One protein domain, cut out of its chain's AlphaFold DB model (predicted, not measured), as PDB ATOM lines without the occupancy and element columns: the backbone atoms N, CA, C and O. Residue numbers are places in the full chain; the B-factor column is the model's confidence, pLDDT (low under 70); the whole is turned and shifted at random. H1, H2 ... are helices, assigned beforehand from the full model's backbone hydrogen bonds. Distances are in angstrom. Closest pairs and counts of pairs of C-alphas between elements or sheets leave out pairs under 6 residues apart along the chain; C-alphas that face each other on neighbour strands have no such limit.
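This is residues 160 to 257 of the 276 residues of the protein "FHA domain-containing protein" of Embleya scabrispora (UniProt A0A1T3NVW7). A rounded cluster of mostly crossed helices, in which the longest helix, H5, runs along one side, H2 crosses it almost at a right angle, and H7 packs on the last residues of H2. The shorter helices sit around these three: H4 at the beginning of H5, H6 beside H7 near the end of H5, H3 on the later part of H7, and H1 loosely near the later part of H5. The printed part has 98 residues with seven named helices, H1 to H7 in that order, and no named strand; its class is all helix. It is compact, with a radius of gyration of the C-alphas of 12.7 A and spans of 32 by 29 by 25 A.

H1 is residues 160 to 165, with C-alpha 160 at (-17.372, -48.621, 15.768). H2 is residues 168 to 177, 14.2 A from first to last C-alpha. H3 is residues 179 to 183, and H4 is residues 193 to 200, 10.4 A long. H5 is residues 204 to 220, 24.5 A long, from C-alpha 204 at (-23.203, -38.084, 41.224). H6 is residues 225 to 231, 10.1 A long. H7 is residues 244 to 255, 16.5 A long, with C-alpha 255 at (-26.302, -40.262, 13.832).

H2 and H7 are the hub, each touching three helices. They touch each other at a steep tilt of 65 degrees, opposite ways; their closest C-alphas, of Leu 177 and Ala 250, are 6.4 A apart. H2 touches H5 about perpendicular, at 88 degrees, with the C-alphas of Glu 170 and Tyr 210 closest at 5.9 A; H5 touches H2 with residues 207 to 214 alone. H4 touches H2, closest at Ala 176 and Leu 196, whose C-alphas are 7.3 A apart. H4 also touches H5 about perpendicular, at 83 degrees, with the C-alphas of Cys 197 and Ala 204 6.0 A apart. H3 touches H7, closest at the C-alphas of Val 182 and Val 254, 6.4 A apart. H6 and H7 form a helical hairpin at a shallow tilt of 14 degrees; they only just touch, with 3 pairs of C-alphas within 8 A, the closest being those of Leu 227 and Leu 248 at 6.9 A. H5 and H7 are close but not clearly touching, with the C-alphas of Phe 218 and Ile 249 closest at 6.9 A. H1 touches no helix; it is close to H5 but not clearly touching, the C-alphas of Leu 162 and Glu 217 being closest at 7.2 A. H3 and H5 are apart. In each of the seven helices every O i to N i+4 pair is within hydrogen-bond range.

The two C-alphas farthest apart are those of His 201 and Ser 229, 34.1 A. The printed part has no cut. The link from H6 to H7, residues 232 to 243, is long, and that from H3 to H4 is short; the other four are tight. The mean pLDDT of the printed part is 71.2, and residues 180 to 188, 191 and 222 to 245 are under 70.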
ATOM      1  N   PHE A 160     -17.432 -47.317  15.102       77.19
ATOM      2  CA  PHE A 160     -17.372 -48.621  15.768       77.19
ATOM      3  C   PHE A 160     -16.171 -48.749  16.720       77.19
ATOM      4  O   PHE A 160     -16.249 -49.442  17.732       77.19
ATOM      5  N   VAL A 161     -15.057 -48.075  16.423       80.00
ATOM      6  CA  VAL A 161     -13.872 -48.051  17.289       80.00
ATOM      7  C   VAL A 161     -14.168 -47.226  18.535       80.00
ATOM      8  O   VAL A 161     -13.833 -47.664  19.633       80.00
ATOM      9  N   LEU A 162     -14.841 -46.078  18.385       81.25
ATOM     10  CA  LEU A 162     -15.278 -45.274  19.527       81.25
ATOM     11  C   LEU A 162     -16.265 -46.057  20.397       81.25
ATOM     12  O   LEU A 162     -16.093 -46.129  21.609       81.25
ATOM     13  N   GLN A 163     -17.238 -46.719  19.770       82.44
ATOM     14  CA  GLN A 163     -18.209 -47.569  20.453       82.44
ATOM     15  C   GLN A 163     -17.535 -48.679  21.276       82.44
ATOM     16  O   GLN A 163     -17.915 -48.904  22.420       82.44
ATOM     17  N   ASN A 164     -16.488 -49.319  20.744       82.25
ATOM     18  CA  ASN A 164     -15.743 -50.377  21.439       82.25
ATOM     19  C   ASN A 164     -14.850 -49.869  22.590       82.25
ATOM     20  O   ASN A 164     -14.395 -50.673  23.404       82.25
ATOM     21  N   ARG A 165     -14.566 -48.560  22.668       83.38
ATOM     22  CA  ARG A 165     -13.802 -47.942  23.773       83.38
ATOM     23  C   ARG A 165     -14.680 -47.595  24.979       83.38
ATOM     24  O   ARG A 165     -14.153 -47.354  26.072       83.38
ATOM     25  N   LEU A 166     -15.997 -47.545  24.784       84.69
ATOM     26  CA  LEU A 166     -16.963 -47.214  25.823       84.69
ATOM     27  C   LEU A 166     -17.392 -48.474  26.578       84.69
ATOM     28  O   LEU A 166     -17.665 -49.516  25.988       84.69
ATOM     29  N   SER A 167     -17.454 -48.377  27.905       85.94
ATOM     30  CA  SER A 167     -18.044 -49.433  28.735       85.94
ATOM     31  C   SER A 167     -19.569 -49.442  28.617       85.94
ATOM     32  O   SER A 167     -20.180 -48.440  28.251       85.94
ATOM     33  N   GLU A 168     -20.202 -50.555  28.985       82.06
ATOM     34  CA  GLU A 168     -21.664 -50.697  28.974       82.06
ATOM     35  C   GLU A 168     -22.363 -49.582  29.773       82.06
ATOM     36  O   GLU A 168     -23.267 -48.924  29.268       82.06
ATOM     37  N   THR A 169     -21.851 -49.245  30.960       83.75
ATOM     38  CA  THR A 169     -22.396 -48.155  31.786       83.75
ATOM     39  C   THR A 169     -22.178 -46.766  31.168       83.75
ATOM     40  O   THR A 169     -23.013 -45.876  31.309       83.75
ATOM     41  N   GLU A 170     -21.073 -46.543  30.450       85.50
ATOM     42  CA  GLU A 170     -20.858 -45.288  29.705       85.50
ATOM     43  C   GLU A 170     -21.851 -45.150  28.552       85.50
ATOM     44  O   GLU A 170     -22.343 -44.057  28.276       85.50
ATOM     45  N   MET A 171     -22.174 -46.271  27.915       83.56
ATOM     46  CA  MET A 171     -23.150 -46.349  26.840       83.56
ATOM     47  C   MET A 171     -24.575 -46.106  27.348       83.56
ATOM     48  O   MET A 171     -25.342 -45.422  26.675       83.56
ATOM     49  N   GLU A 172     -24.917 -46.578  28.549       83.38
ATOM     50  CA  GLU A 172     -26.190 -46.277  29.217       83.38
ATOM     51  C   GLU A 172     -26.324 -44.793  29.570       83.38
ATOM     52  O   GLU A 172     -27.361 -44.180  29.307       83.38
ATOM     53  N   VAL A 173     -25.258 -44.181  30.105       84.62
ATOM     54  CA  VAL A 173     -25.212 -42.732  30.365       84.62
ATOM     55  C   VAL A 173     -25.389 -41.949  29.063       84.62
ATOM     56  O   VAL A 173     -26.166 -40.994  29.019       84.62
ATOM     57  N   LEU A 174     -24.707 -42.360  27.991       84.62
ATOM     58  CA  LEU A 174     -24.825 -41.739  26.673       84.62
ATOM     59  C   LEU A 174     -26.239 -41.897  26.091       84.62
ATOM     60  O   LEU A 174     -26.785 -40.932  25.557       84.62
ATOM     61  N   ALA A 175     -26.860 -43.068  26.236       82.88
ATOM     62  CA  ALA A 175     -28.231 -43.322  25.800       82.88
ATOM     63  C   ALA A 175     -29.248 -42.476  26.584       82.88
ATOM     64  O   ALA A 175     -30.094 -41.823  25.978       82.88
ATOM     65  N   ALA A 176     -29.117 -42.389  27.911       80.69
ATOM     66  CA  ALA A 176     -29.956 -41.533  28.755       80.69
ATOM     67  C   ALA A 176     -29.848 -40.049  28.367       80.69
ATOM     68  O   ALA A 176     -30.850 -39.329  28.312       80.69
ATOM     69  N   LEU A 177     -28.633 -39.600  28.042       79.12
ATOM     70  CA  LEU A 177     -28.357 -38.257  27.536       79.12
ATOM     71  C   LEU A 177     -28.856 -38.030  26.103       79.12
ATOM     72  O   LEU A 177     -28.986 -36.873  25.710       79.12
ATOM     73  N   SER A 178     -29.161 -39.092  25.358       78.31
ATOM     74  CA  SER A 178     -29.599 -39.048  23.957       78.31
ATOM     75  C   SER A 178     -31.056 -39.491  23.758       78.31
ATOM     76  O   SER A 178     -31.489 -39.605  22.617       78.31
ATOM     77  N   CYS A 179     -31.823 -39.714  24.835       76.62
ATOM     78  CA  CYS A 179     -33.180 -40.292  24.798       76.62
ATOM     79  C   CYS A 179     -34.107 -39.563  23.789       76.62
ATOM     80  O   CYS A 179     -34.757 -40.224  22.983       76.62
ATOM     81  N   ASP A 180     -34.089 -38.225  23.721       69.62
ATOM     82  CA  ASP A 180     -34.888 -37.450  22.743       69.62
ATOM     83  C   ASP A 180     -34.565 -37.787  21.280       69.62
ATOM     84  O   ASP A 180     -35.456 -37.903  20.436       69.62
ATOM     85  N   TRP A 181     -33.282 -37.988  20.989       66.88
ATOM     86  CA  TRP A 181     -32.779 -38.301  19.654       66.88
ATOM     87  C   TRP A 181     -33.011 -39.768  19.290       66.88
ATOM     88  O   TRP A 181     -33.377 -40.068  18.157       66.88
ATOM     89  N   VAL A 182     -32.865 -40.674  20.259       69.31
ATOM     90  CA  VAL A 182     -33.111 -42.113  20.083       69.31
ATOM     91  C   VAL A 182     -34.587 -42.392  19.784       69.31
ATOM     92  O   VAL A 182     -34.901 -43.232  18.944       69.31
ATOM     93  N   HIS A 183     -35.507 -41.684  20.444       69.81
ATOM     94  CA  HIS A 183     -36.946 -41.901  20.273       69.81
ATOM     95  C   HIS A 183     -37.591 -41.018  19.194       69.81
ATOM     96  O   HIS A 183     -38.761 -41.229  18.863       69.81
ATOM     97  N   GLY A 184     -36.866 -40.028  18.654       59.03
ATOM     98  CA  GLY A 184     -37.376 -39.094  17.642       59.03
ATOM     99  C   GLY A 184     -38.583 -38.274  18.115       59.03
ATOM    100  O   GLY A 184     -39.393 -37.823  17.304       59.03
ATOM    101  N   ARG A 185     -38.756 -38.138  19.434       61.03
ATOM    102  CA  ARG A 185     -39.859 -37.434  20.102       61.03
ATOM    103  C   ARG A 185     -39.303 -36.757  21.354       61.03
ATOM    104  O   ARG A 185     -38.363 -37.293  21.935       61.03
ATOM    105  N   PRO A 186     -39.881 -35.630  21.805       56.06
ATOM    106  CA  PRO A 186     -39.496 -35.022  23.071       56.06
ATOM    107  C   PRO A 186     -39.915 -35.957  24.208       56.06
ATOM    108  O   PRO A 186     -41.077 -35.977  24.620       56.06
ATOM    109  N   VAL A 187     -38.985 -36.780  24.679       62.19
ATOM    110  CA  VAL A 187     -39.166 -37.597  25.875       62.19
ATOM    111  C   VAL A 187     -38.572 -36.835  27.056       62.19
ATOM    112  O   VAL A 187     -38.011 -35.746  26.928       62.19
ATOM    113  N   LYS A 188     -38.743 -37.355  28.269       64.00
ATOM    114  CA  LYS A 188     -38.130 -36.742  29.447       64.00
ATOM    115  C   LYS A 188     -36.637 -37.085  29.477       64.00
ATOM    116  O   LYS A 188     -36.212 -37.949  30.239       64.00
ATOM    117  N   ARG A 189     -35.834 -36.426  28.638       70.75
ATOM    118  CA  ARG A 189     -34.372 -36.485  28.727       70.75
ATOM    119  C   ARG A 189     -33.907 -35.942  30.071       70.75
ATOM    120  O   ARG A 189     -34.400 -34.915  30.540       70.75
ATOM    121  N   ALA A 190     -32.922 -36.610  30.662       72.19
ATOM    122  CA  ALA A 190     -32.255 -36.105  31.849       72.19
ATOM    123  C   ALA A 190     -31.464 -34.831  31.490       72.19
ATOM    124  O   ALA A 190     -30.504 -34.868  30.719       72.19
ATOM    125  N   LYS A 191     -31.884 -33.693  32.044       68.25
ATOM    126  CA  LYS A 191     -31.281 -32.364  31.844       68.25
ATOM    127  C   LYS A 191     -30.259 -32.031  32.927       68.25
ATOM    128  O   LYS A 191     -29.465 -31.104  32.763       68.25
ATOM    129  N   SER A 192     -30.270 -32.778  34.027       77.38
ATOM    130  CA  SER A 192     -29.377 -32.588  35.163       77.38
ATOM    131  C   SER A 192     -28.650 -33.872  35.559       77.38
ATOM    132  O   SER A 192     -29.119 -34.986  35.337       77.38
ATOM    133  N   THR A 193     -27.503 -33.709  36.217       79.25
ATOM    134  CA  THR A 193     -26.763 -34.825  36.826       79.25
ATOM    135  C   THR A 193     -27.618 -35.565  37.849       79.25
ATOM    136  O   THR A 193     -27.536 -36.780  37.928       79.25
ATOM    137  N   LYS A 194     -28.481 -34.852  38.583       76.94
ATOM    138  CA  LYS A 194     -29.405 -35.459  39.547       76.94
ATOM    139  C   LYS A 194     -30.389 -36.414  38.866       76.94
ATOM    140  O   LYS A 194     -30.525 -37.543  39.310       76.94
ATOM    141  N   GLU A 195     -31.000 -35.998  37.758       78.25
ATOM    142  CA  GLU A 195     -31.915 -36.859  36.995       78.25
ATOM    143  C   GLU A 195     -31.208 -38.088  36.406       78.25
ATOM    144  O   GLU A 195     -31.801 -39.157  36.358       78.25
ATOM    145  N   LEU A 196     -29.937 -37.967  36.000       80.81
ATOM    146  CA  LEU A 196     -29.135 -39.120  35.570       80.81
ATOM    147  C   LEU A 196     -28.830 -40.080  36.725       80.81
ATOM    148  O   LEU A 196     -28.876 -41.290  36.527       80.81
ATOM    149  N   CYS A 197     -28.526 -39.558  37.916       83.62
ATOM    150  CA  CYS A 197     -28.342 -40.385  39.109       83.62
ATOM    151  C   CYS A 197     -29.615 -41.163  39.445       83.62
ATOM    152  O   CYS A 197     -29.538 -42.357  39.718       83.62
ATOM    153  N   ASP A 198     -30.768 -40.489  39.396       84.06
ATOM    154  CA  ASP A 198     -32.068 -41.086  39.704       84.06
ATOM    155  C   ASP A 198     -32.451 -42.151  38.659       84.06
ATOM    156  O   ASP A 198     -32.931 -43.217  39.032       84.06
ATOM    157  N   LEU A 199     -32.192 -41.893  37.369       82.44
ATOM    158  CA  LEU A 199     -32.517 -42.797  36.257       82.44
ATOM    159  C   LEU A 199     -31.609 -44.036  36.196       82.44
ATOM    160  O   LEU A 199     -32.073 -45.120  35.869       82.44
ATOM    161  N   LEU A 200     -30.310 -43.867  36.458       83.88
ATOM    162  CA  LEU A 200     -29.304 -44.926  36.288       83.88
ATOM    163  C   LEU A 200     -28.891 -45.574  37.616       83.88
ATOM    164  O   LEU A 200     -28.031 -46.449  37.633       83.88
ATOM    165  N   HIS A 201     -29.457 -45.118  38.737       87.94
ATOM    166  CA  HIS A 201     -29.077 -45.532  40.091       87.94
ATOM    167  C   HIS A 201     -27.565 -45.399  40.370       87.94
ATOM    168  O   HIS A 201     -26.958 -46.211  41.070       87.94
ATOM    169  N   LEU A 202     -26.949 -44.344  39.829       88.00
ATOM    170  CA  LEU A 202     -25.521 -44.053  39.965       88.00
ATOM    171  C   LEU A 202     -25.263 -42.913  40.953       88.00
ATOM    172  O   LEU A 202     -26.085 -42.019  41.150       88.00
ATOM    173  N   SER A 203     -24.063 -42.893  41.538       89.50
ATOM    174  CA  SER A 203     -23.618 -41.746  42.333       89.50
ATOM    175  C   SER A 203     -23.321 -40.531  41.441       89.50
ATOM    176  O   SER A 203     -22.840 -40.680  40.316       89.50
ATOM    177  N   ALA A 204     -23.509 -39.315  41.963       79.00
ATOM    178  CA  ALA A 204     -23.203 -38.084  41.224       79.00
ATOM    179  C   ALA A 204     -21.735 -38.004  40.774       79.00
ATOM    180  O   ALA A 204     -21.450 -37.553  39.665       79.00
ATOM    181  N   ALA A 205     -20.806 -38.494  41.601       78.50
ATOM    182  CA  ALA A 205     -19.388 -38.558  41.256       78.50
ATOM    183  C   ALA A 205     -19.131 -39.512  40.079       78.50
ATOM    184  O   ALA A 205     -18.347 -39.203  39.182       78.50
ATOM    185  N   THR A 206     -19.829 -40.651  40.053       81.50
ATOM    186  CA  THR A 206     -19.758 -41.629  38.962       81.50
ATOM    187  C   THR A 206     -20.307 -41.046  37.659       81.50
ATOM    188  O   THR A 206     -19.645 -41.129  36.626       81.50
ATOM    189  N   VAL A 207     -21.472 -40.391  37.710       80.88
ATOM    190  CA  VAL A 207     -22.092 -39.752  36.537       80.88
ATOM    191  C   VAL A 207     -21.196 -38.654  35.962       80.88
ATOM    192  O   VAL A 207     -20.975 -38.623  34.753       80.88
ATOM    193  N   GLU A 208     -20.629 -37.776  36.794       80.19
ATOM    194  CA  GLU A 208     -19.703 -36.742  36.311       80.19
ATOM    195  C   GLU A 208     -18.419 -37.338  35.726       80.19
ATOM    196  O   GLU A 208     -17.939 -36.868  34.694       80.19
ATOM    197  N   ARG A 209     -17.892 -38.421  36.311       81.88
ATOM    198  CA  ARG A 209     -16.729 -39.125  35.758       81.88
ATOM    199  C   ARG A 209     -17.011 -39.672  34.357       81.88
ATOM    200  O   ARG A 209     -16.187 -39.477  33.461       81.88
ATOM    201  N   TYR A 210     -18.161 -40.313  34.150       84.38
ATOM    202  CA  TYR A 210     -18.552 -40.820  32.832       84.38
ATOM    203  C   TYR A 210     -18.819 -39.698  31.838       84.38
ATOM    204  O   TYR A 210     -18.340 -39.760  30.710       84.38
ATOM    205  N   LYS A 211     -19.480 -38.622  32.269       82.31
ATOM    206  CA  LYS A 211     -19.680 -37.415  31.460       82.31
ATOM    207  C   LYS A 211     -18.355 -36.822  30.975       82.31
ATOM    208  O   LYS A 211     -18.219 -36.488  29.800       82.31
ATOM    209  N   THR A 212     -17.363 -36.715  31.851       79.88
ATOM    210  CA  THR A 212     -16.026 -36.224  31.490       79.88
ATOM    211  C   THR A 212     -15.304 -37.169  30.532       79.88
ATOM    212  O   THR A 212     -14.689 -36.706  29.572       79.88
ATOM    213  N   LYS A 213     -15.408 -38.489  30.736       81.94
ATOM    214  CA  LYS A 213     -14.802 -39.469  29.825       81.94
ATOM    215  C   LYS A 213     -15.459 -39.450  28.441       81.94
ATOM    216  O   LYS A 213     -14.739 -39.332  27.461       81.94
ATOM    217  N   LEU A 214     -16.789 -39.500  28.365       84.25
ATOM    218  CA  LEU A 214     -17.547 -39.432  27.109       84.25
ATOM    219  C   LEU A 214     -17.196 -38.179  26.310       84.25
ATOM    220  O   LEU A 214     -16.893 -38.270  25.129       84.25
ATOM    221  N   ARG A 215     -17.146 -37.018  26.971       80.88
ATOM    222  CA  ARG A 215     -16.653 -35.780  26.362       80.88
ATOM    223  C   ARG A 215     -15.293 -35.982  25.711       80.88
ATOM    224  O   ARG A 215     -15.159 -35.755  24.518       80.88
ATOM    225  N   ARG A 216     -14.302 -36.440  26.479       78.62
ATOM    226  CA  ARG A 216     -12.936 -36.648  25.984       78.62
ATOM    227  C   ARG A 216     -12.891 -37.571  24.766       78.62
ATOM    228  O   ARG A 216     -12.213 -37.227  23.809       78.62
ATOM    229  N   GLU A 217     -13.607 -38.693  24.803       81.62
ATOM    230  CA  GLU A 217     -13.666 -39.651  23.690       81.62
ATOM    231  C   GLU A 217     -14.292 -39.028  22.430       81.62
ATOM    232  O   GLU A 217     -13.762 -39.181  21.334       81.62
ATOM    233  N   PHE A 218     -15.380 -38.264  22.564       80.06
ATOM    234  CA  PHE A 218     -16.000 -37.595  21.417       80.06
ATOM    235  C   PHE A 218     -15.126 -36.459  20.860       80.06
ATOM    236  O   PHE A 218     -14.993 -36.360  19.641       80.06
ATOM    237  N   TYR A 219     -14.464 -35.672  21.717       74.50
ATOM    238  CA  TYR A 219     -13.527 -34.623  21.282       74.50
ATOM    239  C   TYR A 219     -12.332 -35.187  20.502       74.50
ATOM    240  O   TYR A 219     -11.925 -34.610  19.495       74.50
ATOM    241  N   SER A 220     -11.784 -36.329  20.928       71.56
ATOM    242  CA  SER A 220     -10.617 -36.938  20.280       71.56
ATOM    243  C   SER A 220     -10.944 -37.762  19.030       71.56
ATOM    244  O   SER A 220     -10.029 -38.092  18.283       71.56
ATOM    245  N   SER A 221     -12.219 -38.093  18.791       70.00
ATOM    246  CA  SER A 221     -12.635 -39.027  17.731       70.00
ATOM    247  C   SER A 221     -12.738 -38.446  16.318       70.00
ATOM    248  O   SER A 221     -12.960 -39.203  15.378       70.00
ATOM    249  N   GLY A 222     -12.683 -37.120  16.159       65.94
ATOM    250  CA  GLY A 222     -12.939 -36.459  14.869       65.94
ATOM    251  C   GLY A 222     -14.398 -36.532  14.380       65.94
ATOM    252  O   GLY A 222     -14.752 -35.819  13.448       65.94
ATOM    253  N   LEU A 223     -15.271 -37.308  15.038       67.56
ATOM    254  CA  LEU A 223     -16.664 -37.551  14.629       67.56
ATOM    255  C   LEU A 223     -17.598 -36.349  14.797       67.56
ATOM    256  O   LEU A 223     -18.718 -36.371  14.300       67.56
ATOM    257  N   CYS A 224     -17.165 -35.312  15.510       65.00
ATOM    258  CA  CYS A 224     -17.915 -34.069  15.637       65.00
ATOM    259  C   CYS A 224     -16.966 -32.875  15.442       65.00
ATOM    260  O   CYS A 224     -16.505 -32.270  16.420       65.00
ATOM    261  N   PRO A 225     -16.621 -32.546  14.183       59.94
ATOM    262  CA  PRO A 225     -15.772 -31.400  13.876       59.94
ATOM    263  C   PRO A 225     -16.410 -30.083  14.350       59.94
ATOM    264  O   PRO A 225     -15.693 -29.175  14.779       59.94
ATOM    265  N   GLU A 226     -17.744 -30.004  14.396       55.66
ATOM    266  CA  GLU A 226     -18.490 -28.891  14.985       55.66
ATOM    267  C   GLU A 226     -18.190 -28.744  16.485       55.66
ATOM    268  O   GLU A 226     -17.939 -27.628  16.936       55.66
ATOM    269  N   LEU A 227     -18.107 -29.844  17.252       59.44
ATOM    270  CA  LEU A 227     -17.718 -29.830  18.675       59.44
ATOM    271  C   LEU A 227     -16.318 -29.238  18.868       59.44
ATOM    272  O   LEU A 227     -16.102 -28.427  19.770       59.44
ATOM    273  N   ASN A 228     -15.380 -29.647  18.009       50.34
ATOM    274  CA  ASN A 228     -13.985 -29.213  18.058       50.34
ATOM    275  C   ASN A 228     -13.839 -27.737  17.663       50.34
ATOM    276  O   ASN A 228     -13.061 -27.007  18.281       50.34
ATOM    277  N   SER A 229     -14.642 -27.270  16.701       51.72
ATOM    278  CA  SER A 229     -14.681 -25.864  16.281       51.72
ATOM    279  C   SER A 229     -15.362 -24.937  17.298       51.72
ATOM    280  O   SER A 229     -14.924 -23.801  17.484       51.72
ATOM    281  N   LEU A 230     -16.403 -25.416  17.991       47.59
ATOM    282  CA  LEU A 230     -17.204 -24.616  18.922       47.59
ATOM    283  C   LEU A 230     -16.564 -24.474  20.305       47.59
ATOM    284  O   LEU A 230     -16.802 -23.475  20.985       47.59
ATOM    285  N   LEU A 231     -15.790 -25.470  20.744       48.94
ATOM    286  CA  LEU A 231     -15.372 -25.582  22.143       48.94
ATOM    287  C   LEU A 231     -13.852 -25.493  22.349       48.94
ATOM    288  O   LEU A 231     -13.412 -25.159  23.451       48.94
ATOM    289  N   GLY A 232     -13.053 -25.677  21.291       43.72
ATOM    290  CA  GLY A 232     -11.592 -25.587  21.343       43.72
ATOM    291  C   GLY A 232     -10.921 -26.693  22.181       43.72
ATOM    292  O   GLY A 232     -11.584 -27.431  22.912       43.72
ATOM    293  N   PRO A 233      -9.582 -26.817  22.118       41.28
ATOM    294  CA  PRO A 233      -8.838 -27.925  22.735       41.28
ATOM    295  C   PRO A 233      -8.850 -27.929  24.276       41.28
ATOM    296  O   PRO A 233      -8.564 -28.953  24.889       41.28
ATOM    297  N   ASN A 234      -9.223 -26.812  24.914       40.19
ATOM    298  CA  ASN A 234      -9.194 -26.636  26.375       40.19
ATOM    299  C   ASN A 234     -10.571 -26.818  27.048       40.19
ATOM    300  O   ASN A 234     -10.735 -26.501  28.227       40.19
ATOM    301  N   TYR A 235     -11.584 -27.307  26.323       44.50
ATOM    302  CA  TYR A 235     -12.952 -27.404  26.848       44.50
ATOM    303  C   TYR A 235     -13.094 -28.342  28.054       44.50
ATOM    304  O   TYR A 235     -13.961 -28.125  28.904       44.50
ATOM    305  N   LEU A 236     -12.234 -29.360  28.157       40.50
ATOM    306  CA  LEU A 236     -12.305 -30.377  29.209       40.50
ATOM    307  C   LEU A 236     -12.151 -29.813  30.636       40.50
ATOM    308  O   LEU A 236     -12.593 -30.477  31.572       40.50
ATOM    309  N   ASP A 237     -11.642 -28.583  30.794       37.59
ATOM    310  CA  ASP A 237     -11.310 -27.988  32.097       37.59
ATOM    311  C   ASP A 237     -12.189 -26.798  32.533       37.59
ATOM    312  O   ASP A 237     -11.963 -26.213  33.596       37.59
ATOM    313  N   THR A 238     -13.231 -26.422  31.780       36.34
ATOM    314  CA  THR A 238     -14.051 -25.250  32.152       36.34
ATOM    315  C   THR A 238     -15.284 -25.611  32.985       36.34
ATOM    316  O   THR A 238     -16.285 -26.177  32.546       36.34
ATOM    317  N   VAL A 239     -15.179 -25.259  34.263       41.59
ATOM    318  CA  VAL A 239     -16.204 -25.354  35.299       41.59
ATOM    319  C   VAL A 239     -17.395 -24.442  34.959       41.59
ATOM    320  O   VAL A 239     -17.238 -23.233  34.831       41.59
ATOM    321  N   ARG A 240     -18.596 -25.045  34.926       34.03
ATOM    322  CA  ARG A 240     -19.957 -24.476  34.748       34.03
ATOM    323  C   ARG A 240     -20.456 -24.283  33.306       34.03
ATOM    324  O   ARG A 240     -20.231 -23.276  32.659       34.03
ATOM    325  N   HIS A 241     -21.320 -25.231  32.940       45.03
ATOM    326  CA  HIS A 241     -22.524 -25.066  32.117       45.03
ATOM    327  C   HIS A 241     -22.354 -24.497  30.703       45.03
ATOM    328  O   HIS A 241     -22.486 -23.301  30.475       45.03
ATOM    329  N   VAL A 242     -22.313 -25.406  29.727       39.91
ATOM    330  CA  VAL A 242     -22.951 -25.176  28.426       39.91
ATOM    331  C   VAL A 242     -23.774 -26.420  28.101       39.91
ATOM    332  O   VAL A 242     -23.217 -27.495  27.881       39.91
ATOM    333  N   HIS A 243     -25.102 -26.294  28.123       44.94
ATOM    334  CA  HIS A 243     -26.023 -27.374  27.750       44.94
ATOM    335  C   HIS A 243     -25.818 -27.843  26.292       44.94
ATOM    336  O   HIS A 243     -25.988 -29.023  26.015       44.94
ATOM    337  N   GLY A 244     -25.316 -26.974  25.405       52.66
ATOM    338  CA  GLY A 244     -25.136 -27.278  23.978       52.66
ATOM    339  C   GLY A 244     -24.061 -28.318  23.628       52.66
ATOM    340  O   GLY A 244     -24.159 -28.958  22.589       52.66
ATOM    341  N   GLY A 245     -23.061 -28.556  24.488       67.00
ATOM    342  CA  GLY A 245     -22.031 -29.569  24.200       67.00
ATOM    343  C   GLY A 245     -22.576 -31.002  24.240       67.00
ATOM    344  O   GLY A 245     -22.153 -31.857  23.470       67.00
ATOM    345  N   TRP A 246     -23.552 -31.263  25.113       74.44
ATOM    346  CA  TRP A 246     -24.177 -32.583  25.217       74.44
ATOM    347  C   TRP A 246     -25.189 -32.858  24.115       74.44
ATOM    348  O   TRP A 246     -25.387 -34.020  23.781       74.44
ATOM    349  N   ASP A 247     -25.814 -31.821  23.563       72.31
ATOM    350  CA  ASP A 247     -26.757 -31.961  22.449       72.31
ATOM    351  C   ASP A 247     -26.040 -32.450  21.197       72.31
ATOM    352  O   ASP A 247     -26.477 -33.413  20.577       72.31
ATOM    353  N   LEU A 248     -24.881 -31.864  20.903       72.56
ATOM    354  CA  LEU A 248     -24.037 -32.271  19.788       72.56
ATOM    355  C   LEU A 248     -23.435 -33.670  19.996       72.56
ATOM    356  O   LEU A 248     -23.447 -34.475  19.068       72.56
ATOM    357  N   ILE A 249     -22.971 -34.006  21.210       81.50
ATOM    358  CA  ILE A 249     -22.512 -35.375  21.524       81.50
ATOM    359  C   ILE A 249     -23.655 -36.381  21.339       81.50
ATOM    360  O   ILE A 249     -23.453 -37.420  20.715       81.50
ATOM    361  N   ALA A 250     -24.855 -36.072  21.839       79.94
ATOM    362  CA  ALA A 250     -26.026 -36.938  21.717       79.94
ATOM    363  C   ALA A 250     -26.451 -37.130  20.254       79.94
ATOM    364  O   ALA A 250     -26.648 -38.258  19.805       79.94
ATOM    365  N   GLN A 251     -26.529 -36.042  19.487       76.25
ATOM    366  CA  GLN A 251     -26.854 -36.076  18.064       76.25
ATOM    367  C   GLN A 251     -25.818 -36.877  17.270       76.25
ATOM    368  O   GLN A 251     -26.191 -37.737  16.471       76.25
ATOM    369  N   THR A 252     -24.527 -36.645  17.516       79.81
ATOM    370  CA  THR A 252     -23.421 -37.381  16.881       79.81
ATOM    371  C   THR A 252     -23.511 -38.866  17.214       79.81
ATOM    372  O   THR A 252     -23.458 -39.713  16.323       79.81
ATOM    373  N   ALA A 253     -23.716 -39.201  18.489       83.12
ATOM    374  CA  ALA A 253     -23.821 -40.581  18.937       83.12
ATOM    375  C   ALA A 253     -24.977 -41.328  18.259       83.12
ATOM    376  O   ALA A 253     -24.800 -42.476  17.858       83.12
ATOM    377  N   VAL A 254     -26.138 -40.688  18.101       79.69
ATOM    378  CA  VAL A 254     -27.295 -41.289  17.419       79.69
ATOM    379  C   VAL A 254     -27.065 -41.386  15.911       79.69
ATOM    380  O   VAL A 254     -27.280 -42.448  15.331       79.69
ATOM    381  N   THR A 255     -26.561 -40.321  15.283       79.06
ATOM    382  CA  THR A 255     -26.302 -40.262  13.832       79.06
ATOM    383  C   THR A 255     -25.314 -41.338  13.388       79.06
ATOM    384  O   THR A 255     -25.494 -41.962  12.345       79.06
ATOM    385  N   HIS A 256     -24.294 -41.598  14.207       78.75
ATOM    386  CA  HIS A 256     -23.260 -42.587  13.926       78.75
ATOM    387  C   HIS A 256     -23.542 -43.976  14.527       78.75
ATOM    388  O   HIS A 256     -22.670 -44.843  14.481       78.75
ATOM    389  N   GLY A 257     -24.736 -44.210  15.090       79.50
ATOM    390  CA  GLY A 257     -25.127 -45.517  15.640       79.50
ATOM    391  C   GLY A 257     -24.296 -45.967  16.848       79.50
ATOM    392  O   GLY A 257     -24.159 -47.163  17.110       79.50
TER     393      GLY A 257